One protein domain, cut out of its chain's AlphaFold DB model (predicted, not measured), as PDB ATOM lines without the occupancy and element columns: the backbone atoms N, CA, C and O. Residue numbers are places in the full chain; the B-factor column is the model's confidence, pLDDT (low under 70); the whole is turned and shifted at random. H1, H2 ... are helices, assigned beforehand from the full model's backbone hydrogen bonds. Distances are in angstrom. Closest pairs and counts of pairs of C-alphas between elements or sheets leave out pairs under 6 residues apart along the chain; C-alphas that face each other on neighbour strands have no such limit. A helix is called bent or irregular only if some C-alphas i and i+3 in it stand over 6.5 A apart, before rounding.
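AT A GLANCE: This is residues 2 to 181 of the 181 residues of an uncharacterized protein of Arthrospira maxima CS-328 (UniProt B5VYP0). Five helices or arms, H2, H3a, H4, H7 and H8, pack into an up-and-down bundle, each running against the one before, with H4 in the middle. H1 packs along H2 at one side, and the short hairpin of H5 and H6 stands across one end. The printed part has 180 residues with eight named helices, H1 to H8 in chain order, and no named strand: all helix. It is compact, with a radius of gyration of the C-alphas of 17.6 A and spans of 52 by 37 by 28 A.

HOW THE PARTS SIT: H8, residues 155 to 180, forms a hairpin with H7, residues 129 to 151; closest C-alphas Gly 161 and Gly 146, 3.9 A. The hub H4, residues 75 to 97, touches H8, the same way at 35.4 degrees, only just steep; closest C-alphas Val 76 and Gln 156, 4.3 A. H4 touches H2, residues 24 to 46, with residues 75 to 85 alone; closest C-alphas Gly 77 and Gly 32, 3.6 A. H1, residues 2 to 17, forms a hairpin with H2 at a shallow tilt of 12 degrees; closest C-alphas Ser 14 and Gly 27, 4.2 A. H3, residues 51 to 70, assigned as one helix by its hydrogen bonds, is bent: C-alphas 60 and 63 are 7.1 A apart. Its arms H3a, residues 51 to 60, and H3b, residues 63 to 70, touch H4. H5, residues 101 to 107, and H6, residues 112 to 126, form a hairpin. Every O i to N i+4 pair is within hydrogen-bond range in H2, H3b, H4 and H5, against 11 of 12 in H1, 3 of 6 in H3a, 8 of 11 in H6, 16 of 19 in H7 and 21 of 22 in H8.

IN THESE COORDINATES: H8 measures 37.0 A, H7 33.8 A, H2 32.7 A and H4 32.6 A. C-alpha 2 is at (194.628, 220.049, 146.995), C-alpha 180 at (221.142, 207.272, 144.993).

THE WHOLE: The C-alphas of Thr 20 and Pro 129 are farthest apart, 52.8 A. The printed part has no cut and no long link; residue 181 is under 70 in pLDDT.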
ATOM      1  N   LEU A   2     195.045 221.146 146.103       91.44
ATOM      2  CA  LEU A   2     194.628 220.049 146.995       91.44
ATOM      3  C   LEU A   2     195.219 220.171 148.411       91.44
ATOM      4  O   LEU A   2     194.473 220.114 149.380       91.44
ATOM      5  N   SER A   3     196.528 220.423 148.529       91.75
ATOM      6  CA  SER A   3     197.200 220.637 149.820       91.75
ATOM      7  C   SER A   3     196.570 221.777 150.630       91.75
ATOM      8  O   SER A   3     196.276 221.605 151.810       91.75
ATOM      9  N   LEU A   4     196.246 222.899 149.979       92.56
ATOM     10  CA  LEU A   4     195.568 224.023 150.623       92.56
ATOM     11  C   LEU A   4     194.180 223.624 151.152       92.56
ATOM     12  O   LEU A   4     193.866 223.941 152.295       92.56
ATOM     13  N   ILE A   5     193.385 222.884 150.370       94.44
ATOM     14  CA  ILE A   5     192.072 222.369 150.801       94.44
ATOM     15  C   ILE A   5     192.226 221.417 151.994       94.44
ATOM     16  O   ILE A   5     191.457 221.500 152.953       94.44
ATOM     17  N   MET A   6     193.249 220.556 151.975       95.19
ATOM     18  CA  MET A   6     193.543 219.641 153.082       95.19
ATOM     19  C   MET A   6     193.830 220.375 154.393       95.19
ATOM     20  O   MET A   6     193.504 219.833 155.441       95.19
ATOM     21  N   THR A   7     194.331 221.616 154.358       94.44
ATOM     22  CA  THR A   7     194.457 222.457 155.563       94.44
ATOM     23  C   THR A   7     193.133 222.567 156.317       94.44
ATOM     24  O   THR A   7     193.098 222.399 157.533       94.44
ATOM     25  N   GLY A   8     192.025 222.806 155.605       95.00
ATOM     26  CA  GLY A   8     190.698 222.875 156.217       95.00
ATOM     27  C   GLY A   8     190.269 221.535 156.818       95.00
ATOM     28  O   GLY A   8     189.657 221.507 157.882       95.00
ATOM     29  N   GLY A   9     190.649 220.426 156.176       96.69
ATOM     30  CA  GLY A   9     190.453 219.076 156.706       96.69
ATOM     31  C   GLY A   9     191.230 218.837 158.002       96.69
ATOM     32  O   GLY A   9     190.634 218.427 158.995       96.69
ATOM     33  N   TRP A  10     192.528 219.154 158.024       97.25
ATOM     34  CA  TRP A  10     193.373 219.028 159.214       97.25
ATOM     35  C   TRP A  10     192.870 219.887 160.369       97.25
ATOM     36  O   TRP A  10     192.721 219.385 161.484       97.25
ATOM     37  N   LEU A  11     192.504 221.138 160.088       96.62
ATOM     38  CA  LEU A  11     191.935 222.036 161.083       96.62
ATOM     39  C   LEU A  11     190.581 221.523 161.593       96.62
ATOM     40  O   LEU A  11     190.326 221.545 162.793       96.62
ATOM     41  N   GLY A  12     189.720 221.013 160.710       97.06
ATOM     42  CA  GLY A  12     188.433 220.429 161.091       97.06
ATOM     43  C   GLY A  12     188.584 219.218 162.014       97.06
ATOM     44  O   GLY A  12     187.909 219.140 163.042       97.06
ATOM     45  N   VAL A  13     189.505 218.302 161.690       97.81
ATOM     46  CA  VAL A  13     189.825 217.143 162.540       97.81
ATOM     47  C   VAL A  13     190.429 217.599 163.865       97.81
ATOM     48  O   VAL A  13     190.018 217.117 164.916       97.81
ATOM     49  N   SER A  14     191.337 218.575 163.844       97.31
ATOM     50  CA  SER A  14     191.919 219.159 165.054       97.31
ATOM     51  C   SER A  14     190.835 219.698 165.996       97.31
ATOM     52  O   SER A  14     190.764 219.293 167.156       97.31
ATOM     53  N   LEU A  15     189.928 220.535 165.484       96.50
ATOM     54  CA  LEU A  15     188.825 221.107 166.260       96.50
ATOM     55  C   LEU A  15     187.837 220.050 166.764       96.50
ATOM     56  O   LEU A  15     187.192 220.260 167.789       96.50
ATOM     57  N   TYR A  16     187.689 218.929 166.054       97.56
ATOM     58  CA  TYR A  16     186.890 217.795 166.514       97.56
ATOM     59  C   TYR A  16     187.555 217.075 167.696       97.56
ATOM     60  O   TYR A  16     186.889 216.843 168.704       97.56
ATOM     61  N   LEU A  17     188.860 216.789 167.611       97.19
ATOM     62  CA  LEU A  17     189.631 216.135 168.680       97.19
ATOM     63  C   LEU A  17     189.785 217.028 169.924       97.19
ATOM     64  O   LEU A  17     189.794 216.553 171.053       97.19
ATOM     65  N   LEU A  18     189.809 218.351 169.759       96.06
ATOM     66  CA  LEU A  18     189.834 219.283 170.893       96.06
ATOM     67  C   LEU A  18     188.563 219.246 171.769       96.06
ATOM     68  O   LEU A  18     188.535 219.871 172.828       96.06
ATOM     69  N   ARG A  19     187.498 218.539 171.360       95.19
ATOM     70  CA  ARG A  19     186.228 218.483 172.106       95.19
ATOM     71  C   ARG A  19     186.253 217.544 173.309       95.19
ATOM     72  O   ARG A  19     185.410 217.708 174.189       95.19
ATOM     73  N   THR A  20     187.157 216.565 173.352       93.94
ATOM     74  CA  THR A  20     187.227 215.587 174.452       93.94
ATOM     75  C   THR A  20     188.601 215.589 175.107       93.94
ATOM     76  O   THR A  20     189.616 215.813 174.451       93.94
ATOM     77  N   LYS A  21     188.651 215.325 176.416       92.25
ATOM     78  CA  LYS A  21     189.904 215.357 177.187       92.25
ATOM     79  C   LYS A  21     190.879 214.253 176.791       92.25
ATOM     80  O   LYS A  21     192.085 214.451 176.858       92.25
ATOM     81  N   GLU A  22     190.369 213.127 176.312       95.19
ATOM     82  CA  GLU A  22     191.165 211.988 175.860       95.19
ATOM     83  C   GLU A  22     191.913 212.288 174.555       95.19
ATOM     84  O   GLU A  22     192.972 211.713 174.307       95.19
ATOM     85  N   THR A  23     191.376 213.184 173.717       96.50
ATOM     86  CA  THR A  23     191.944 213.500 172.397       96.50
ATOM     87  C   THR A  23     192.483 214.924 172.271       96.50
ATOM     88  O   THR A  23     193.112 215.247 171.262       96.50
ATOM     89  N   GLU A  24     192.346 215.738 173.322       95.31
ATOM     90  CA  GLU A  24     192.779 217.139 173.381       95.31
ATOM     91  C   GLU A  24     194.241 217.319 172.956       95.31
ATOM     92  O   GLU A  24     194.537 218.197 172.150       95.31
ATOM     93  N   LEU A  25     195.146 216.444 173.413       95.81
ATOM     94  CA  LEU A  25     196.570 216.506 173.064       95.81
ATOM     95  C   LEU A  25     196.811 216.362 171.551       95.81
ATOM     96  O   LEU A  25     197.598 217.106 170.967       95.81
ATOM     97  N   TRP A  26     196.126 215.413 170.912       96.75
ATOM     98  CA  TRP A  26     196.235 215.172 169.471       96.75
ATOM     99  C   TRP A  26     195.565 216.278 168.663       96.75
ATOM    100  O   TRP A  26     196.086 216.678 167.624       96.75
ATOM    101  N   GLY A  27     194.436 216.792 169.155       97.44
ATOM    102  CA  GLY A  27     193.769 217.951 168.575       97.44
ATOM    103  C   GLY A  27     194.655 219.193 168.591       97.44
ATOM    104  O   GLY A  27     194.750 219.875 167.572       97.44
ATOM    105  N   ASP A  28     195.350 219.442 169.703       97.44
ATOM    106  CA  ASP A  28     196.307 220.542 169.860       97.44
ATOM    107  C   ASP A  28     197.519 220.359 168.928       97.44
ATOM    108  O   ASP A  28     197.828 221.235 168.124       97.44
ATOM    109  N   LEU A  29     198.147 219.181 168.920       97.75
ATOM    110  CA  LEU A  29     199.243 218.886 167.991       97.75
ATOM    111  C   LEU A  29     198.838 219.118 166.525       97.75
ATOM    112  O   LEU A  29     199.548 219.793 165.776       97.75
ATOM    113  N   LEU A  30     197.673 218.597 166.124       97.75
ATOM    114  CA  LEU A  30     197.168 218.730 164.759       97.75
ATOM    115  C   LEU A  30     196.795 220.177 164.412       97.75
ATOM    116  O   LEU A  30     196.890 220.581 163.250       97.75
ATOM    117  N   PHE A  31     196.407 220.977 165.408       96.75
ATOM    118  CA  PHE A  31     196.182 222.408 165.243       96.75
ATOM    119  C   PHE A  31     197.477 223.113 164.819       96.75
ATOM    120  O   PHE A  31     197.504 223.809 163.807       96.75
ATOM    121  N   GLY A  32     198.569 222.863 165.548       96.56
ATOM    122  CA  GLY A  32     199.900 223.366 165.208       96.56
ATOM    123  C   GLY A  32     200.380 222.911 163.835       96.56
ATOM    124  O   GLY A  32     200.817 223.723 163.020       96.56
ATOM    125  N   PHE A  33     200.223 221.619 163.548       97.12
ATOM    126  CA  PHE A  33     200.529 221.046 162.238       97.12
ATOM    127  C   PHE A  33     199.755 221.721 161.104       97.12
ATOM    128  O   PHE A  33     200.315 221.953 160.035       97.12
ATOM    129  N   SER A  34     198.489 222.081 161.330       96.69
ATOM    130  CA  SER A  34     197.670 222.764 160.326       96.69
ATOM    131  C   SER A  34     198.260 224.121 159.932       96.69
ATOM    132  O   SER A  34     198.145 224.502 158.769       96.69
ATOM    133  N   TRP A  35     198.941 224.825 160.848       94.75
ATOM    134  CA  TRP A  35     199.652 226.061 160.511       94.75
ATOM    135  C   TRP A  35     200.863 225.820 159.626       94.75
ATOM    136  O   TRP A  35     200.953 226.447 158.571       94.75
ATOM    137  N   THR A  36     201.730 224.874 159.996       95.75
ATOM    138  CA  THR A  36     202.871 224.473 159.156       95.75
ATOM    139  C   THR A  36     202.395 224.018 157.774       95.75
ATOM    140  O   THR A  36     202.943 224.414 156.748       95.75
ATOM    141  N   TRP A  37     201.323 223.223 157.724       97.12
ATOM    142  CA  TRP A  37     200.752 222.724 156.478       97.12
ATOM    143  C   TRP A  37     200.158 223.840 155.617       97.12
ATOM    144  O   TRP A  37     200.323 223.820 154.395       97.12
ATOM    145  N   LEU A  38     199.476 224.818 156.223       96.75
ATOM    146  CA  LEU A  38     198.927 225.977 155.520       96.75
ATOM    147  C   LEU A  38     200.040 226.777 154.847       96.75
ATOM    148  O   LEU A  38     199.983 227.015 153.640       96.75
ATOM    149  N   THR A  39     201.046 227.188 155.617       96.62
ATOM    150  CA  THR A  39     202.135 228.024 155.105       96.62
ATOM    151  C   THR A  39     202.984 227.267 154.093       96.62
ATOM    152  O   THR A  39     203.272 227.807 153.026       96.62
ATOM    153  N   GLY A  40     203.270 225.987 154.349       95.94
ATOM    154  CA  GLY A  40     203.928 225.107 153.388       95.94
ATOM    155  C   GLY A  40     203.111 224.950 152.102       95.94
ATOM    156  O   GLY A  40     203.651 225.047 151.004       95.94
ATOM    157  N   SER A  41     201.786 224.800 152.197       96.56
ATOM    158  CA  SER A  41     200.907 224.728 151.022       96.56
ATOM    159  C   SER A  41     200.928 226.015 150.201       96.56
ATOM    160  O   SER A  41     200.907 225.942 148.973       96.56
ATOM    161  N   ILE A  42     200.966 227.177 150.859       96.69
ATOM    162  CA  ILE A  42     201.076 228.484 150.199       96.69
ATOM    163  C   ILE A  42     202.432 228.605 149.497       96.69
ATOM    164  O   ILE A  42     202.483 228.901 148.302       96.69
ATOM    165  N   TYR A  43     203.527 228.331 150.205       96.75
ATOM    166  CA  TYR A  43     204.862 228.452 149.637       96.75
ATOM    167  C   TYR A  43     205.082 227.462 148.487       96.75
ATOM    168  O   TYR A  43     205.327 227.868 147.351       96.75
ATOM    169  N   TRP A  44     204.905 226.164 148.728       94.94
ATOM    170  CA  TRP A  44     205.147 225.137 147.715       94.94
ATOM    171  C   TRP A  44     204.140 225.177 146.562       94.94
ATOM    172  O   TRP A  44     204.467 224.782 145.444       94.94
ATOM    173  N   GLY A  45     202.923 225.669 146.802       94.38
ATOM    174  CA  GLY A  45     201.901 225.801 145.766       94.38
ATOM    175  C   GLY A  45     202.096 227.007 144.849       94.38
ATOM    176  O   GLY A  45     201.779 226.907 143.664       94.38
ATOM    177  N   TRP A  46     202.599 228.128 145.380       94.81
ATOM    178  CA  TRP A  46     202.581 229.408 144.665       94.81
ATOM    179  C   TRP A  46     203.845 230.245 144.760       94.81
ATOM    180  O   TRP A  46     203.893 231.229 144.058       94.81
ATOM    181  N   LEU A  47     204.822 229.966 145.617       95.88
ATOM    182  CA  LEU A  47     205.980 230.858 145.814       95.88
ATOM    183  C   LEU A  47     207.325 230.125 145.742       95.88
ATOM    184  O   LEU A  47     208.372 230.760 145.833       95.88
ATOM    185  N   ARG A  48     207.308 228.807 145.499       93.75
ATOM    186  CA  ARG A  48     208.488 227.923 145.470       93.75
ATOM    187  C   ARG A  48     209.621 228.359 144.540       93.75
ATOM    188  O   ARG A  48     210.735 227.873 144.688       93.75
ATOM    189  N   TRP A  49     209.338 229.217 143.558       92.69
ATOM    190  CA  TRP A  49     210.336 229.728 142.617       92.69
ATOM    191  C   TRP A  49     211.318 230.713 143.255       92.69
ATOM    192  O   TRP A  49     212.396 230.914 142.699       92.69
ATOM    193  N   GLU A  50     210.963 231.330 144.386       96.25
ATOM    194  CA  GLU A  50     211.830 232.252 145.115       96.25
ATOM    195  C   GLU A  50     212.124 231.700 146.519       96.25
ATOM    196  O   GLU A  50     211.328 231.905 147.438       96.25
ATOM    197  N   PRO A  51     213.278 231.028 146.706       95.38
ATOM    198  CA  PRO A  51     213.647 230.388 147.969       95.38
ATOM    199  C   PRO A  51     213.670 231.338 149.161       95.38
ATOM    200  O   PRO A  51     213.340 230.949 150.274       95.38
ATOM    201  N   LEU A  52     214.002 232.612 148.938       96.25
ATOM    202  CA  LEU A  52     214.069 233.601 150.014       96.25
ATOM    203  C   LEU A  52     212.691 233.954 150.599       96.25
ATOM    204  O   LEU A  52     212.626 234.572 151.659       96.25
ATOM    205  N   LEU A  53     211.594 233.572 149.933       97.38
ATOM    206  CA  LEU A  53     210.236 233.716 150.463       97.38
ATOM    207  C   LEU A  53     209.808 232.545 151.352       97.38
ATOM    208  O   LEU A  53     208.780 232.671 152.015       97.38
ATOM    209  N   HIS A  54     210.571 231.448 151.404       97.62
ATOM    210  CA  HIS A  54     210.220 230.256 152.178       97.62
ATOM    211  C   HIS A  54     210.009 230.587 153.657       97.62
ATOM    212  O   HIS A  54     208.873 230.575 154.137       97.62
ATOM    213  N   LEU A  55     211.073 231.007 154.347       97.56
ATOM    214  CA  LEU A  55     211.009 231.368 155.759       97.56
ATOM    215  C   LEU A  55     209.998 232.495 156.078       97.56
ATOM    216  O   LEU A  55     209.236 232.335 157.036       97.56
ATOM    217  N   PRO A  56     209.910 233.612 155.320       97.81
ATOM    218  CA  PRO A  56     208.873 234.621 155.544       97.81
ATOM    219  C   PRO A  56     207.442 234.078 155.477       97.81
ATOM    220  O   PRO A  56     206.613 234.453 156.306       97.81
ATOM    221  N   VAL A  57     207.146 233.193 154.519       98.00
ATOM    222  CA  VAL A  57     205.811 232.596 154.369       98.00
ATOM    223  C   VAL A  57     205.527 231.623 155.506       98.00
ATOM    224  O   VAL A  57     204.448 231.680 156.096       98.00
ATOM    225  N   GLU A  58     206.492 230.777 155.870       97.31
ATOM    226  CA  GLU A  58     206.354 229.888 157.027       97.31
ATOM    227  C   GLU A  58     206.183 230.650 158.342       97.31
ATOM    228  O   GLU A  58     205.478 230.181 159.232       97.31
ATOM    229  N   SER A  59     206.718 231.869 158.436       97.44
ATOM    230  CA  SER A  59     206.618 232.729 159.621       97.44
ATOM    231  C   SER A  59     205.270 233.448 159.778       97.44
ATOM    232  O   SER A  59     205.035 234.067 160.817       97.44
ATOM    233  N   ILE A  60     204.354 233.370 158.802       97.12
ATOM    234  CA  ILE A  60     203.042 234.051 158.868       97.12
ATOM    235  C   ILE A  60     202.229 233.608 160.099       97.12
ATOM    236  O   ILE A  60     201.481 234.406 160.665       97.12
ATOM    237  N   GLY A  61     202.392 232.359 160.548       94.56
ATOM    238  CA  GLY A  61     201.721 231.820 161.734       94.56
ATOM    239  C   GLY A  61     202.295 232.299 163.076       94.56
ATOM    240  O   GLY A  61     201.620 232.166 164.098       94.56
ATOM    241  N   VAL A  62     203.495 232.894 163.110       97.31
ATOM    242  CA  VAL A  62     204.196 233.258 164.359       97.31
ATOM    243  C   VAL A  62     203.393 234.213 165.243       97.31
ATOM    244  O   VAL A  62     203.250 233.904 166.429       97.31
ATOM    245  N   PRO A  63     202.821 235.329 164.745       96.75
ATOM    246  CA  PRO A  63     202.042 236.230 165.594       96.75
ATOM    247  C   PRO A  63     200.865 235.522 166.275       96.75
ATOM    248  O   PRO A  63     200.570 235.781 167.442       96.75
ATOM    249  N   PHE A  64     200.226 234.592 165.563       94.88
ATOM    250  CA  PHE A  64     199.121 233.804 166.091       94.88
ATOM    251  C   PHE A  64     199.604 232.787 167.133       94.88
ATOM    252  O   PHE A  64     199.036 232.717 168.223       94.88
ATOM    253  N   ALA A  65     200.692 232.067 166.851       96.19
ATOM    254  CA  ALA A  65     201.277 231.115 167.789       96.19
ATOM    255  C   ALA A  65     201.713 231.788 169.099       96.19
ATOM    256  O   ALA A  65     201.394 231.305 170.186       96.19
ATOM    257  N   VAL A  66     202.368 232.949 169.009       97.12
ATOM    258  CA  VAL A  66     202.762 233.755 170.174       97.12
ATOM    259  C   VAL A  66     201.537 234.207 170.967       97.12
ATOM    260  O   VAL A  66     201.525 234.092 172.193       97.12
ATOM    261  N   TRP A  67     200.485 234.678 170.291       97.44
ATOM    262  CA  TRP A  67     199.245 235.076 170.956       97.44
ATOM    263  C   TRP A  67     198.575 233.902 171.685       97.44
ATOM    264  O   TRP A  67     198.192 234.041 172.848       97.44
ATOM    265  N   CYS A  68     198.483 232.728 171.056       96.00
ATOM    266  CA  CYS A  68     197.940 231.523 171.681       96.00
ATOM    267  C   CYS A  68     198.748 231.090 172.909       96.00
ATOM    268  O   CYS A  68     198.167 230.849 173.972       96.00
ATOM    269  N   LEU A  69     200.079 231.067 172.797       96.69
ATOM    270  CA  LEU A  69     200.974 230.731 173.904       96.69
ATOM    271  C   LEU A  69     200.843 231.722 175.064       96.69
ATOM    272  O   LEU A  69     200.772 231.297 176.217       96.69
ATOM    273  N   TRP A  70     200.727 233.021 174.773       96.94
ATOM    274  CA  TRP A  70     200.484 234.053 175.786       96.94
ATOM    275  C   TRP A  70     199.150 233.853 176.519       96.94
ATOM    276  O   TRP A  70     199.057 234.074 177.725       96.94
ATOM    277  N   ARG A  71     198.121 233.367 175.815       96.38
ATOM    278  CA  ARG A  71     196.818 232.994 176.395       96.38
ATOM    279  C   ARG A  71     196.827 231.618 177.072       96.38
ATOM    280  O   ARG A  71     195.804 231.216 177.621       96.38
ATOM    281  N   GLY A  72     197.950 230.899 177.035       94.31
ATOM    282  CA  GLY A  72     198.087 229.550 177.582       94.31
ATOM    283  C   GLY A  72     197.316 228.476 176.811       94.31
ATOM    284  O   GLY A  72     197.093 227.400 177.359       94.31
ATOM    285  N   TRP A  73     196.907 228.755 175.572       94.44
ATOM    286  CA  TRP A  73     196.084 227.871 174.750       94.44
ATOM    287  C   TRP A  73     196.907 227.204 173.646       94.44
ATOM    288  O   TRP A  73     197.802 227.817 173.067       94.44
ATOM    289  N   GLY A  74     196.584 225.946 173.343       94.81
ATOM    290  CA  GLY A  74     197.202 225.209 172.244       94.81
ATOM    291  C   GLY A  74     198.720 225.055 172.389       94.81
ATOM    292  O   GLY A  74     199.468 225.289 171.437       94.81
ATOM    293  N   LYS A  75     199.222 224.818 173.610       96.38
ATOM    294  CA  LYS A  75     200.669 224.850 173.873       96.38
ATOM    295  C   LYS A  75     201.406 223.816 173.031       96.38
ATOM    296  O   LYS A  75     202.466 224.125 172.503       96.38
ATOM    297  N   VAL A  76     200.855 222.617 172.891       97.62
ATOM    298  CA  VAL A  76     201.539 221.509 172.219       97.62
ATOM    299  C   VAL A  76     201.658 221.788 170.723       97.62
ATOM    300  O   VAL A  76     202.753 221.692 170.174       97.62
ATOM    301  N   GLY A  77     200.574 222.217 170.075       97.62
ATOM    302  CA  GLY A  77     200.575 222.567 168.660       97.62
ATOM    303  C   GLY A  77     201.427 223.789 168.347       97.62
ATOM    304  O   GLY A  77     202.196 223.788 167.389       97.62
ATOM    305  N   ASN A  78     201.346 224.844 169.156       97.81
ATOM    306  CA  ASN A  78     202.138 226.042 168.880       97.81
ATOM    307  C   ASN A  78     203.642 225.790 169.065       97.81
ATOM    308  O   ASN A  78     204.437 226.286 168.272       97.81
ATOM    309  N   TRP A  79     204.046 224.961 170.032       98.31
ATOM    310  CA  TRP A  79     205.442 224.532 170.161       98.31
ATOM    311  C   TRP A  79     205.881 223.568 169.047       98.31
ATOM    312  O   TRP A  79     207.023 223.670 168.602       98.31
ATOM    313  N   PHE A  80     204.992 222.714 168.519       98.31
ATOM    314  CA  PHE A  80     205.255 221.961 167.282       98.31
ATOM    315  C   PHE A  80     205.594 222.896 166.119       98.31
ATOM    316  O   PHE A  80     206.639 222.755 165.486       98.31
ATOM    317  N   TYR A  81     204.714 223.868 165.865       98.25
ATOM    318  CA  TYR A  81     204.864 224.831 164.777       98.25
ATOM    319  C   TYR A  81     206.177 225.614 164.902       98.25
ATOM    320  O   TYR A  81     206.928 225.708 163.935       98.25
ATOM    321  N   LEU A  82     206.504 226.109 166.103       98.38
ATOM    322  CA  LEU A  82     207.757 226.832 166.345       98.38
ATOM    323  C   LEU A  82     208.998 225.945 166.171       98.38
ATOM    324  O   LEU A  82     210.006 226.419 165.653       98.38
ATOM    325  N   GLY A  83     208.934 224.674 166.575       98.12
ATOM    326  CA  GLY A  83     210.025 223.717 166.365       98.12
ATOM    327  C   GLY A  83     210.251 223.426 164.885       98.12
ATOM    328  O   GLY A  83     211.385 223.469 164.413       98.12
ATOM    329  N   SER A  84     209.166 223.229 164.133       97.88
ATOM    330  CA  SER A  84     209.215 223.070 162.678       97.88
ATOM    331  C   SER A  84     209.803 224.306 161.997       97.88
ATOM    332  O   SER A  84     210.703 224.169 161.176       97.88
ATOM    333  N   LEU A  85     209.344 225.507 162.366       98.31
ATOM    334  CA  LEU A  85     209.830 226.767 161.801       98.31
ATOM    335  C   LEU A  85     211.313 227.001 162.114       98.31
ATOM    336  O   LEU A  85     212.052 227.493 161.265       98.31
ATOM    337  N   PHE A  86     211.760 226.642 163.321       98.50
ATOM    338  CA  PHE A  86     213.176 226.696 163.679       98.50
ATOM    339  C   PHE A  86     214.005 225.762 162.794       98.50
ATOM    340  O   PHE A  86     215.029 226.184 162.261       98.50
ATOM    341  N   GLY A  87     213.536 224.525 162.598       98.00
ATOM    342  CA  GLY A  87     214.132 223.580 161.659       98.00
ATOM    343  C   GLY A  87     214.267 224.178 160.257       98.00
ATOM    344  O   GLY A  87     215.376 224.247 159.730       98.00
ATOM    345  N   THR A  88     213.171 224.714 159.708       97.12
ATOM    346  CA  THR A  88     213.175 225.402 158.409       97.12
ATOM    347  C   THR A  88     214.186 226.543 158.368       97.12
ATOM    348  O   THR A  88     214.970 226.626 157.432       97.12
ATOM    349  N   ALA A  89     214.216 227.412 159.381       98.19
ATOM    350  CA  ALA A  89     215.132 228.551 159.414       98.19
ATOM    351  C   ALA A  89     216.606 228.119 159.377       98.19
ATOM    352  O   ALA A  89     217.427 228.759 158.719       98.19
ATOM    353  N   VAL A  90     216.942 227.029 160.071       98.12
ATOM    354  CA  VAL A  90     218.298 226.472 160.089       98.12
ATOM    355  C   VAL A  90     218.661 225.866 158.732       98.12
ATOM    356  O   VAL A  90     219.740 226.158 158.212       98.12
ATOM    357  N   THR A  91     217.766 225.082 158.126       95.94
ATOM    358  CA  THR A  91     218.004 224.471 156.809       95.94
ATOM    359  C   THR A  91     218.030 225.523 155.692       95.94
ATOM    360  O   THR A  91     218.942 225.515 154.869       95.94
ATOM    361  N   ASP A  92     217.143 226.518 155.693       96.44
ATOM    362  CA  ASP A  92     217.204 227.654 154.759       96.44
ATOM    363  C   ASP A  92     218.506 228.452 154.931       96.44
ATOM    364  O   ASP A  92     219.142 228.856 153.950       96.44
ATOM    365  N   GLY A  93     218.948 228.632 156.180       97.38
ATOM    366  CA  GLY A  93     220.241 229.226 156.507       97.38
ATOM    367  C   GLY A  93     221.407 228.457 155.884       97.38
ATOM    368  O   GLY A  93     222.294 229.076 155.292       97.38
ATOM    369  N   TYR A  94     221.381 227.118 155.931       96.50
ATOM    370  CA  TYR A  94     222.358 226.280 155.231       96.50
ATOM    371  C   TYR A  94     222.363 226.567 153.730       96.50
ATOM    372  O   TYR A  94     223.418 226.840 153.158       96.50
ATOM    373  N   PHE A  95     221.190 226.551 153.092       95.38
ATOM    374  CA  PHE A  95     221.074 226.776 151.652       95.38
ATOM    375  C   PHE A  95     221.604 228.146 151.236       95.38
ATOM    376  O   PHE A  95     222.244 228.272 150.189       95.38
ATOM    377  N   TYR A  96     221.373 229.165 152.061       96.81
ATOM    378  CA  TYR A  96     221.922 230.494 151.844       96.81
ATOM    379  C   TYR A  96     223.453 230.508 151.962       96.81
ATOM    380  O   TYR A  96     224.137 230.938 151.033       96.81
ATOM    381  N   ILE A  97     224.005 229.993 153.065       97.00
ATOM    382  CA  ILE A  97     225.446 230.047 153.369       97.00
ATOM    383  C   ILE A  97     226.276 229.156 152.431       97.00
ATOM    384  O   ILE A  97     227.380 229.536 152.030       97.00
ATOM    385  N   ALA A  98     225.758 227.983 152.067       95.81
ATOM    386  CA  ALA A  98     226.406 227.044 151.152       95.81
ATOM    387  C   ALA A  98     226.239 227.436 149.670       95.81
ATOM    388  O   ALA A  98     226.763 226.755 148.791       95.81
ATOM    389  N   GLY A  99     225.520 228.528 149.376       95.44
ATOM    390  CA  GLY A  99     225.332 229.018 148.011       95.44
ATOM    391  C   GLY A  99     224.407 228.144 147.159       95.44
ATOM    392  O   GLY A  99     224.549 228.119 145.941       95.44
ATOM    393  N   LEU A 100     223.454 227.438 147.778       95.38
ATOM    394  CA  LEU A 100     222.525 226.518 147.108       95.38
ATOM    395  C   LEU A 100     221.269 227.212 146.552       95.38
ATOM    396  O   LEU A 100     220.559 226.630 145.731       95.38
ATOM    397  N   ILE A 101     220.997 228.460 146.949       96.19
ATOM    398  CA  ILE A 101     219.835 229.242 146.483       96.19
ATOM    399  C   ILE A 101     219.744 229.332 144.944       96.19
ATOM    400  O   ILE A 101     218.649 229.138 144.411       96.19
ATOM    401  N   PRO A 102     220.835 229.582 144.185       95.25
ATOM    402  CA  PRO A 102     220.778 229.565 142.723       95.25
ATOM    403  C   PRO A 102     220.371 228.199 142.159       95.25
ATOM    404  O   PRO A 102     219.530 228.149 141.262       95.25
ATOM    405  N   SER A 103     220.906 227.104 142.709       93.88
ATOM    406  CA  SER A 103     220.543 225.740 142.303       93.88
ATOM    407  C   SER A 103     219.068 225.449 142.577       93.88
ATOM    408  O   SER A 103     218.386 224.904 141.715       93.88
ATOM    409  N   TRP A 104     218.533 225.890 143.723       93.94
ATOM    410  CA  TRP A 104     217.097 225.798 144.005       93.94
ATOM    411  C   TRP A 104     216.279 226.553 142.951       93.94
ATOM    412  O   TRP A 104     215.375 225.975 142.347       93.94
ATOM    413  N   ARG A 105     216.597 227.827 142.677       95.44
ATOM    414  CA  ARG A 105     215.863 228.626 141.676       95.44
ATOM    415  C   ARG A 105     215.837 227.946 140.307       95.44
ATOM    416  O   ARG A 105     214.784 227.907 139.677       95.44
ATOM    417  N   GLN A 106     216.967 227.391 139.871       93.69
ATOM    418  CA  GLN A 106     217.054 226.649 138.611       93.69
ATOM    419  C   GLN A 106     216.185 225.388 138.638       93.69
ATOM    420  O   GLN A 106     215.415 225.160 137.708       93.69
ATOM    421  N   LEU A 107     216.253 224.607 139.721       92.00
ATOM    422  CA  LEU A 107     215.491 223.365 139.875       92.00
ATOM    423  C   LEU A 107     213.979 223.585 139.725       92.00
ATOM    424  O   LEU A 107     213.279 222.734 139.189       92.00
ATOM    425  N   MET A 108     213.473 224.736 140.172       92.00
ATOM    426  CA  MET A 108     212.044 225.065 140.106       92.00
ATOM    427  C   MET A 108     211.568 225.509 138.717       92.00
ATOM    428  O   MET A 108     210.359 225.633 138.513       92.00
ATOM    429  N   GLN A 109     212.489 225.773 137.789       89.81
ATOM    430  CA  GLN A 109     212.198 226.288 136.446       89.81
ATOM    431  C   GLN A 109     212.414 225.253 135.341       89.81
ATOM    432  O   GLN A 109     211.851 225.408 134.259       89.81
ATOM    433  N   VAL A 110     213.233 224.229 135.583       89.94
ATOM    434  CA  VAL A 110     213.537 223.214 134.572       89.94
ATOM    435  C   VAL A 110     212.525 222.075 134.566       89.94
ATOM    436  O   VAL A 110     211.895 221.764 135.580       89.94
ATOM    437  N   ASP A 111     212.423 221.399 133.422       88.06
ATOM    438  CA  ASP A 111     211.732 220.118 133.346       88.06
ATOM    439  C   ASP A 111     212.395 219.088 134.279       88.06
ATOM    440  O   ASP A 111     213.626 219.052 134.375       88.06
ATOM    441  N   PRO A 112     211.623 218.195 134.930       83.50
ATOM    442  CA  PRO A 112     212.175 217.189 135.840       83.50
ATOM    443  C   PRO A 112     213.258 216.294 135.219       83.50
ATOM    444  O   PRO A 112     214.157 215.841 135.922       83.50
ATOM    445  N   SER A 113     213.222 216.072 133.899       86.62
ATOM    446  CA  SER A 113     214.260 215.334 133.161       86.62
ATOM    447  C   SER A 113     215.628 216.031 133.170       86.62
ATOM    448  O   SER A 113     216.651 215.374 132.997       86.62
ATOM    449  N   MET A 114     215.653 217.343 133.409       87.62
ATOM    450  CA  MET A 114     216.845 218.193 133.460       87.62
ATOM    451  C   MET A 114     217.248 218.556 134.896       87.62
ATOM    452  O   MET A 114     218.148 219.370 135.098       87.62
ATOM    453  N   ALA A 115     216.607 217.962 135.907       87.94
ATOM    454  CA  ALA A 115     216.906 218.228 137.311       87.94
ATOM    455  C   ALA A 115     218.252 217.627 137.759       87.94
ATOM    456  O   ALA A 115     218.923 218.186 138.626       87.94
ATOM    457  N   MET A 116     218.670 216.510 137.151       88.44
ATOM    458  CA  MET A 116     219.850 215.753 137.586       88.44
ATOM    459  C   MET A 116     221.152 216.579 137.594       88.44
ATOM    460  O   MET A 116     221.820 216.612 138.628       88.44
ATOM    461  N   PRO A 117     221.512 217.323 136.528       89.62
ATOM    462  CA  PRO A 117     222.719 218.154 136.546       89.62
ATOM    463  C   PRO A 117     222.694 219.248 137.625       89.62
ATOM    464  O   PRO A 117     223.736 219.602 138.178       89.62
ATOM    465  N   ILE A 118     221.511 219.776 137.956       90.75
ATOM    466  CA  ILE A 118     221.349 220.796 139.002       90.75
ATOM    467  C   ILE A 118     221.601 220.182 140.378       90.75
ATOM    468  O   ILE A 118     222.315 220.777 141.189       90.75
ATOM    469  N   PHE A 119     221.077 218.978 140.631       86.62
ATOM    470  CA  PHE A 119     221.359 218.242 141.863       86.62
ATOM    471  C   PHE A 119     222.843 217.914 142.004       86.62
ATOM    472  O   PHE A 119     223.412 218.165 143.060       86.62
ATOM    473  N   GLN A 120     223.501 217.453 140.938       88.88
ATOM    474  CA  GLN A 120     224.940 217.174 140.960       88.88
ATOM    475  C   GLN A 120     225.764 218.423 141.306       88.88
ATOM    476  O   GLN A 120     226.682 218.350 142.122       88.88
ATOM    477  N   ASN A 121     225.406 219.585 140.754       90.44
ATOM    478  CA  ASN A 121     226.055 220.850 141.097       90.44
ATOM    479  C   ASN A 121     225.796 221.255 142.562       90.44
ATOM    480  O   ASN A 121     226.716 221.638 143.282       90.44
ATOM    481  N   ALA A 122     224.557 221.119 143.040       91.25
ATOM    482  CA  ALA A 122     224.216 221.380 144.438       91.25
ATOM    483  C   ALA A 122     224.987 220.462 145.408       91.25
ATOM    484  O   ALA A 122     225.520 220.939 146.408       91.25
ATOM    485  N   ILE A 123     225.113 219.168 145.088       90.38
ATOM    486  CA  ILE A 123     225.913 218.208 145.862       90.38
ATOM    487  C   ILE A 123     227.393 218.600 145.835       90.38
ATOM    488  O   ILE A 123     228.050 218.534 146.869       90.38
ATOM    489  N   ALA A 124     227.921 219.051 144.694       92.25
ATOM    490  CA  ALA A 124     229.306 219.510 144.603       92.25
ATOM    491  C   ALA A 124     229.572 220.723 145.514       92.25
ATOM    492  O   ALA A 124     230.590 220.747 146.206       92.25
ATOM    493  N   LEU A 125     228.646 221.688 145.577       93.75
ATOM    494  CA  LEU A 125     228.720 222.826 146.505       93.75
ATOM    495  C   LEU A 125     228.643 222.374 147.971       93.75
ATOM    496  O   LEU A 125     229.475 222.779 148.786       93.75
ATOM    497  N   ALA A 126     227.693 221.492 148.293       92.44
ATOM    498  CA  ALA A 126     227.536 220.921 149.631       92.44
ATOM    499  C   ALA A 126     228.758 220.091 150.068       92.44
ATOM    500  O   ALA A 126     229.118 220.093 151.241       92.44
ATOM    501  N   GLY A 127     229.422 219.422 149.122       93.00
ATOM    502  CA  GLY A 127     230.617 218.609 149.340       93.00
ATOM    503  C   GLY A 127     231.918 219.405 149.470       93.00
ATOM    504  O   GLY A 127     232.962 218.823 149.765       93.00
ATOM    505  N   THR A 128     231.893 220.726 149.267       96.44
ATOM    506  CA  THR A 128     233.063 221.567 149.551       96.44
ATOM    507  C   THR A 128     233.378 221.570 151.052       96.44
ATOM    508  O   THR A 128     232.467 221.426 151.871       96.44
ATOM    509  N   PRO A 129     234.637 221.823 151.468       97.31
ATOM    510  CA  PRO A 129     234.962 221.979 152.886       97.31
ATOM    511  C   PRO A 129     234.097 223.031 153.594       97.31
ATOM    512  O   PRO A 129     233.756 222.860 154.760       97.31
ATOM    513  N   TRP A 130     233.704 224.096 152.884       97.12
ATOM    514  CA  TRP A 130     232.791 225.121 153.391       97.12
ATOM    515  C   TRP A 130     231.376 224.579 153.622       97.12
ATOM    516  O   TRP A 130     230.841 224.737 154.720       97.12
ATOM    517  N   GLY A 131     230.802 223.904 152.619       95.56
ATOM    518  CA  GLY A 131     229.487 223.267 152.716       95.56
ATOM    519  C   GLY A 131     229.434 222.248 153.853       95.56
ATOM    520  O   GLY A 131     228.598 222.367 154.744       95.56
ATOM    521  N   ILE A 132     230.402 221.329 153.910       95.75
ATOM    522  CA  ILE A 132     230.494 220.315 154.969       95.75
ATOM    523  C   ILE A 132     230.624 220.965 156.353       95.75
ATOM    524  O   ILE A 132     229.941 220.549 157.287       95.75
ATOM    525  N   SER A 133     231.463 221.998 156.499       97.25
ATOM    526  CA  SER A 133     231.655 222.673 157.793       97.25
ATOM    527  C   SER A 133     230.344 223.255 158.322       97.25
ATOM    528  O   SER A 133     229.995 223.041 159.483       97.25
ATOM    529  N   TRP A 134     229.582 223.944 157.468       97.31
ATOM    530  CA  TRP A 134     228.286 224.498 157.859       97.31
ATOM    531  C   TRP A 134     227.215 223.431 158.054       97.31
ATOM    532  O   TRP A 134     226.438 223.542 158.999       97.31
ATOM    533  N   ALA A 135     227.206 222.373 157.242       94.75
ATOM    534  CA  ALA A 135     226.311 221.239 157.444       94.75
ATOM    535  C   ALA A 135     226.516 220.616 158.835       94.75
ATOM    536  O   ALA A 135     225.547 220.389 159.554       94.75
ATOM    537  N   VAL A 136     227.770 220.419 159.264       96.25
ATOM    538  CA  VAL A 136     228.094 219.911 160.608       96.25
ATOM    539  C   VAL A 136     227.636 220.880 161.699       96.25
ATOM    540  O   VAL A 136     226.980 220.456 162.649       96.25
ATOM    541  N   VAL A 137     227.938 222.177 161.576       97.44
ATOM    542  CA  VAL A 137     227.528 223.190 162.569       97.44
ATOM    543  C   VAL A 137     226.007 223.219 162.741       97.44
ATOM    544  O   VAL A 137     225.505 223.242 163.868       97.44
ATOM    545  N   LEU A 138     225.261 223.187 161.639       95.88
ATOM    546  CA  LEU A 138     223.803 223.271 161.662       95.88
ATOM    547  C   LEU A 138     223.174 221.953 162.125       95.88
ATOM    548  O   LEU A 138     222.264 221.990 162.948       95.88
ATOM    549  N   ALA A 139     223.719 220.798 161.731       96.12
ATOM    550  CA  ALA A 139     223.301 219.500 162.262       96.12
ATOM    551  C   ALA A 139     223.507 219.413 163.783       96.12
ATOM    552  O   ALA A 139     222.606 218.984 164.502       96.12
ATOM    553  N   MET A 140     224.648 219.885 164.297       97.69
ATOM    554  CA  MET A 140     224.902 219.954 165.742       97.69
ATOM    555  C   MET A 140     223.957 220.932 166.448       97.69
ATOM    556  O   MET A 140     223.519 220.662 167.565       97.69
ATOM    557  N   THR A 141     223.606 222.042 165.792       97.94
ATOM    558  CA  THR A 141     222.631 223.011 166.308       97.94
ATOM    559  C   THR A 141     221.241 222.387 166.414       97.94
ATOM    560  O   THR A 141     220.644 222.421 167.489       97.94
ATOM    561  N   LEU A 142     220.746 221.757 165.343       98.12
ATOM    562  CA  LEU A 142     219.466 221.042 165.340       98.12
ATOM    563  C   LEU A 142     219.461 219.907 166.363       98.12
ATOM    564  O   LEU A 142     218.487 219.739 167.086       98.12
ATOM    565  N   PHE A 143     220.554 219.151 166.474       98.19
ATOM    566  CA  PHE A 143     220.645 218.052 167.427       98.19
ATOM    567  C   PHE A 143     220.607 218.563 168.871       98.19
ATOM    568  O   PHE A 143     219.825 218.070 169.677       98.19
ATOM    569  N   GLY A 144     221.391 219.594 169.197       98.06
ATOM    570  CA  GLY A 144     221.398 220.200 170.528       98.06
ATOM    571  C   GLY A 144     220.046 220.807 170.905       98.06
ATOM    572  O   GLY A 144     219.502 220.489 171.962       98.06
ATOM    573  N   VAL A 145     219.472 221.631 170.020       98.00
ATOM    574  CA  VAL A 145     218.164 222.278 170.227       98.00
ATOM    575  C   VAL A 145     217.016 221.268 170.206       98.00
ATOM    576  O   VAL A 145     216.013 221.484 170.874       98.00
ATOM    577  N   GLY A 146     217.156 220.158 169.484       97.62
ATOM    578  CA  GLY A 146     216.163 219.094 169.415       97.62
ATOM    579  C   GLY A 146     216.185 218.153 170.622       97.62
ATOM    580  O   GLY A 146     215.128 217.769 171.117       97.62
ATOM    581  N   VAL A 147     217.371 217.804 171.137       98.12
ATOM    582  CA  VAL A 147     217.528 216.882 172.278       98.12
ATOM    583  C   VAL A 147     217.314 217.576 173.622       98.12
ATOM    584  O   VAL A 147     216.703 216.990 174.513       98.12
ATOM    585  N   PHE A 148     217.793 218.811 173.796       97.38
ATOM    586  CA  PHE A 148     217.710 219.516 175.082       97.38
ATOM    587  C   PHE A 148     216.271 219.620 175.648       97.38
ATOM    588  O   PHE A 148     216.070 219.280 176.815       97.38
ATOM    589  N   PRO A 149     215.242 219.978 174.853       96.56
ATOM    590  CA  PRO A 149     213.848 220.043 175.304       96.56
ATOM    591  C   PRO A 149     213.268 218.706 175.783       96.56
ATOM    592  O   PRO A 149     212.353 218.705 176.607       96.56
ATOM    593  N   LEU A 150     213.806 217.567 175.323       95.25
ATOM    594  CA  LEU A 150     213.328 216.230 175.707       95.25
ATOM    595  C   LEU A 150     213.588 215.903 177.187       95.25
ATOM    596  O   LEU A 150     213.025 214.949 177.716       95.25
ATOM    597  N   GLN A 151     214.428 216.688 177.868       95.75
ATOM    598  CA  GLN A 151     214.674 216.559 179.308       95.75
ATOM    599  C   GLN A 151     213.522 217.109 180.162       95.75
ATOM    600  O   GLN A 151     213.452 216.834 181.359       95.75
ATOM    601  N   SER A 152     212.633 217.910 179.571       96.56
ATOM    602  CA  SER A 152     211.511 218.517 180.282       96.56
ATOM    603  C   SER A 152     210.395 217.500 180.542       96.56
ATOM    604  O   SER A 152     210.130 216.665 179.684       96.56
ATOM    605  N   PRO A 153     209.673 217.571 181.674       94.44
ATOM    606  CA  PRO A 153     208.492 216.739 181.897       94.44
ATOM    607  C   PRO A 153     207.261 217.206 181.100       94.44
ATOM    608  O   PRO A 153     206.268 216.482 181.052       94.44
ATOM    609  N   GLU A 154     207.274 218.410 180.511       95.06
ATOM    610  CA  GLU A 154     206.083 218.959 179.853       95.06
ATOM    611  C   GLU A 154     206.009 218.573 178.357       95.06
ATOM    612  O   GLU A 154     206.975 218.805 177.618       95.06
ATOM    613  N   PRO A 155     204.865 218.050 177.864       94.75
ATOM    614  CA  PRO A 155     204.751 217.493 176.509       94.75
ATOM    615  C   PRO A 155     205.083 218.462 175.370       94.75
ATOM    616  O   PRO A 155     205.589 218.046 174.331       94.75
ATOM    617  N   GLN A 156     204.819 219.759 175.533       96.81
ATOM    618  CA  GLN A 156     205.075 220.734 174.474       96.81
ATOM    619  C   GLN A 156     206.566 220.850 174.116       96.81
ATOM    620  O   GLN A 156     206.899 221.087 172.956       96.81
ATOM    621  N   TRP A 157     207.465 220.618 175.077       97.56
ATOM    622  CA  TRP A 157     208.906 220.620 174.827       97.56
ATOM    623  C   TRP A 157     209.347 219.382 174.052       97.56
ATOM    624  O   TRP A 157     210.207 219.483 173.181       97.56
ATOM    625  N   TRP A 158     208.709 218.236 174.303       97.69
ATOM    626  CA  TRP A 158     208.947 217.009 173.540       97.69
ATOM    627  C   TRP A 158     208.557 217.187 172.085       97.69
ATOM    628  O   TRP A 158     209.283 216.778 171.186       97.69
ATOM    629  N   VAL A 159     207.415 217.827 171.858       97.25
ATOM    630  CA  VAL A 159     206.902 218.077 170.518       97.25
ATOM    631  C   VAL A 159     207.751 219.108 169.772       97.25
ATOM    632  O   VAL A 159     208.054 218.889 168.601       97.25
ATOM    633  N   PHE A 160     208.204 220.175 170.437       98.44
ATOM    634  CA  PHE A 160     209.181 221.101 169.856       98.44
ATOM    635  C   PHE A 160     210.479 220.374 169.475       98.44
ATOM    636  O   PHE A 160     210.904 220.439 168.324       98.44
ATOM    637  N   GLY A 161     211.078 219.636 170.417       98.06
ATOM    638  CA  GLY A 161     212.325 218.907 170.185       98.06
ATOM    639  C   GLY A 161     212.189 217.854 169.084       98.06
ATOM    640  O   GLY A 161     213.024 217.775 168.188       98.06
ATOM    641  N   GLY A 162     211.085 217.105 169.087       97.75
ATOM    642  CA  GLY A 162     210.745 216.133 168.054       97.75
ATOM    643  C   GLY A 162     210.580 216.759 166.669       97.75
ATOM    644  O   GLY A 162     211.089 216.202 165.700       97.75
ATOM    645  N   ALA A 163     209.942 217.931 166.565       97.88
ATOM    646  CA  ALA A 163     209.843 218.666 165.305       97.88
ATOM    647  C   ALA A 163     211.232 219.078 164.784       97.88
ATOM    648  O   ALA A 163     211.546 218.813 163.626       97.88
ATOM    649  N   VAL A 164     212.105 219.613 165.646       98.44
ATOM    650  CA  VAL A 164     213.482 219.988 165.270       98.44
ATOM    651  C   VAL A 164     214.311 218.766 164.848       98.44
ATOM    652  O   VAL A 164     215.010 218.801 163.838       98.44
ATOM    653  N   LEU A 165     214.222 217.650 165.580       98.00
ATOM    654  CA  LEU A 165     214.922 216.409 165.223       98.00
ATOM    655  C   LEU A 165     214.390 215.793 163.926       98.00
ATOM    656  O   LEU A 165     215.155 215.198 163.167       98.00
ATOM    657  N   SER A 166     213.093 215.953 163.645       96.38
ATOM    658  CA  SER A 166     212.501 215.485 162.393       96.38
ATOM    659  C   SER A 166     213.087 216.199 161.173       96.38
ATOM    660  O   SER A 166     213.223 215.563 160.132       96.38
ATOM    661  N   THR A 167     213.541 217.451 161.310       96.12
ATOM    662  CA  THR A 167     214.277 218.160 160.253       96.12
ATOM    663  C   THR A 167     215.558 217.420 159.879       96.12
ATOM    664  O   THR A 167     215.782 217.159 158.703       96.12
ATOM    665  N   ILE A 168     216.345 216.960 160.861       94.38
ATOM    666  CA  ILE A 168     217.559 216.165 160.597       94.38
ATOM    667  C   ILE A 168     217.208 214.871 159.860       94.38
ATOM    668  O   ILE A 168     217.897 214.487 158.914       94.38
ATOM    669  N   LEU A 169     216.145 214.185 160.296       94.31
ATOM    670  CA  LEU A 169     215.699 212.940 159.674       94.31
ATOM    671  C   LEU A 169     215.313 213.167 158.209       94.31
ATOM    672  O   LEU A 169     215.775 212.438 157.333       94.31
ATOM    673  N   VAL A 170     214.484 214.176 157.946       92.75
ATOM    674  CA  VAL A 170     214.003 214.511 156.604       92.75
ATOM    675  C   VAL A 170     215.157 214.964 155.705       92.75
ATOM    676  O   VAL A 170     215.289 214.452 154.595       92.75
ATOM    677  N   ASP A 171     216.048 215.825 156.194       91.19
ATOM    678  CA  ASP A 171     217.217 216.289 155.437       91.19
ATOM    679  C   ASP A 171     218.179 215.132 155.123       91.19
ATOM    680  O   ASP A 171     218.702 215.031 154.012       91.19
ATOM    681  N   SER A 172     218.356 214.192 156.058       87.88
ATOM    682  CA  SER A 172     219.145 212.975 155.827       87.88
ATOM    683  C   SER A 172     218.513 212.079 154.763       87.88
ATOM    684  O   SER A 172     219.229 211.522 153.932       87.88
ATOM    685  N   LEU A 173     217.181 211.951 154.743       88.50
ATOM    686  CA  LEU A 173     216.469 211.217 153.692       88.50
ATOM    687  C   LEU A 173     216.654 211.879 152.322       88.50
ATOM    688  O   LEU A 173     216.878 211.171 151.341       88.50
ATOM    689  N   PHE A 174     216.618 213.213 152.251       83.50
ATOM    690  CA  PHE A 174     216.903 213.943 151.014       83.50
ATOM    691  C   PHE A 174     218.347 213.765 150.553       83.50
ATOM    692  O   PHE A 174     218.572 213.541 149.366       83.50
ATOM    693  N   LEU A 175     219.316 213.810 151.469       81.94
ATOM    694  CA  LEU A 175     220.719 213.559 151.148       81.94
ATOM    695  C   LEU A 175     220.920 212.141 150.604       81.94
ATOM    696  O   LEU A 175     221.544 211.960 149.565       81.94
ATOM    697  N   VAL A 176     220.347 211.142 151.279       83.50
ATOM    698  CA  VAL A 176     220.371 209.744 150.835       83.50
ATOM    699  C   VAL A 176     219.753 209.623 149.444       83.50
ATOM    700  O   VAL A 176     220.385 209.071 148.547       83.50
ATOM    701  N   ALA A 177     218.562 210.185 149.229       79.81
ATOM    702  CA  ALA A 177     217.911 210.177 147.923       79.81
ATOM    703  C   ALA A 177     218.782 210.836 146.842       79.81
ATOM    704  O   ALA A 177     218.894 210.297 145.748       79.81
ATOM    705  N   ALA A 178     219.450 211.945 147.161       75.12
ATOM    706  CA  ALA A 178     220.348 212.644 146.247       75.12
ATOM    707  C   ALA A 178     221.627 211.848 145.923       75.12
ATOM    708  O   ALA A 178     222.168 211.991 144.833       75.12
ATOM    709  N   CYS A 179     222.108 210.998 146.836       73.38
ATOM    710  CA  CYS A 179     223.245 210.107 146.587       73.38
ATOM    711  C   CYS A 179     222.891 208.872 145.740       73.38
ATOM    712  O   CYS A 179     223.792 208.280 145.147       73.38
ATOM    713  N   PHE A 180     221.619 208.458 145.720       77.12
ATOM    714  CA  PHE A 180     221.142 207.272 144.993       77.12
ATOM    715  C   PHE A 180     220.369 207.589 143.700       77.12
ATOM    716  O   PHE A 180     219.980 206.655 142.998       77.12
ATOM    717  N   ALA A 181     220.131 208.868 143.404       63.72
ATOM    718  CA  ALA A 181     219.517 209.346 142.165       63.72
ATOM    719  C   ALA A 181     220.571 209.515 141.060       63.72
ATOM    720  O   ALA A 181     220.245 209.158 139.904       63.72
TER     721      ALA A 181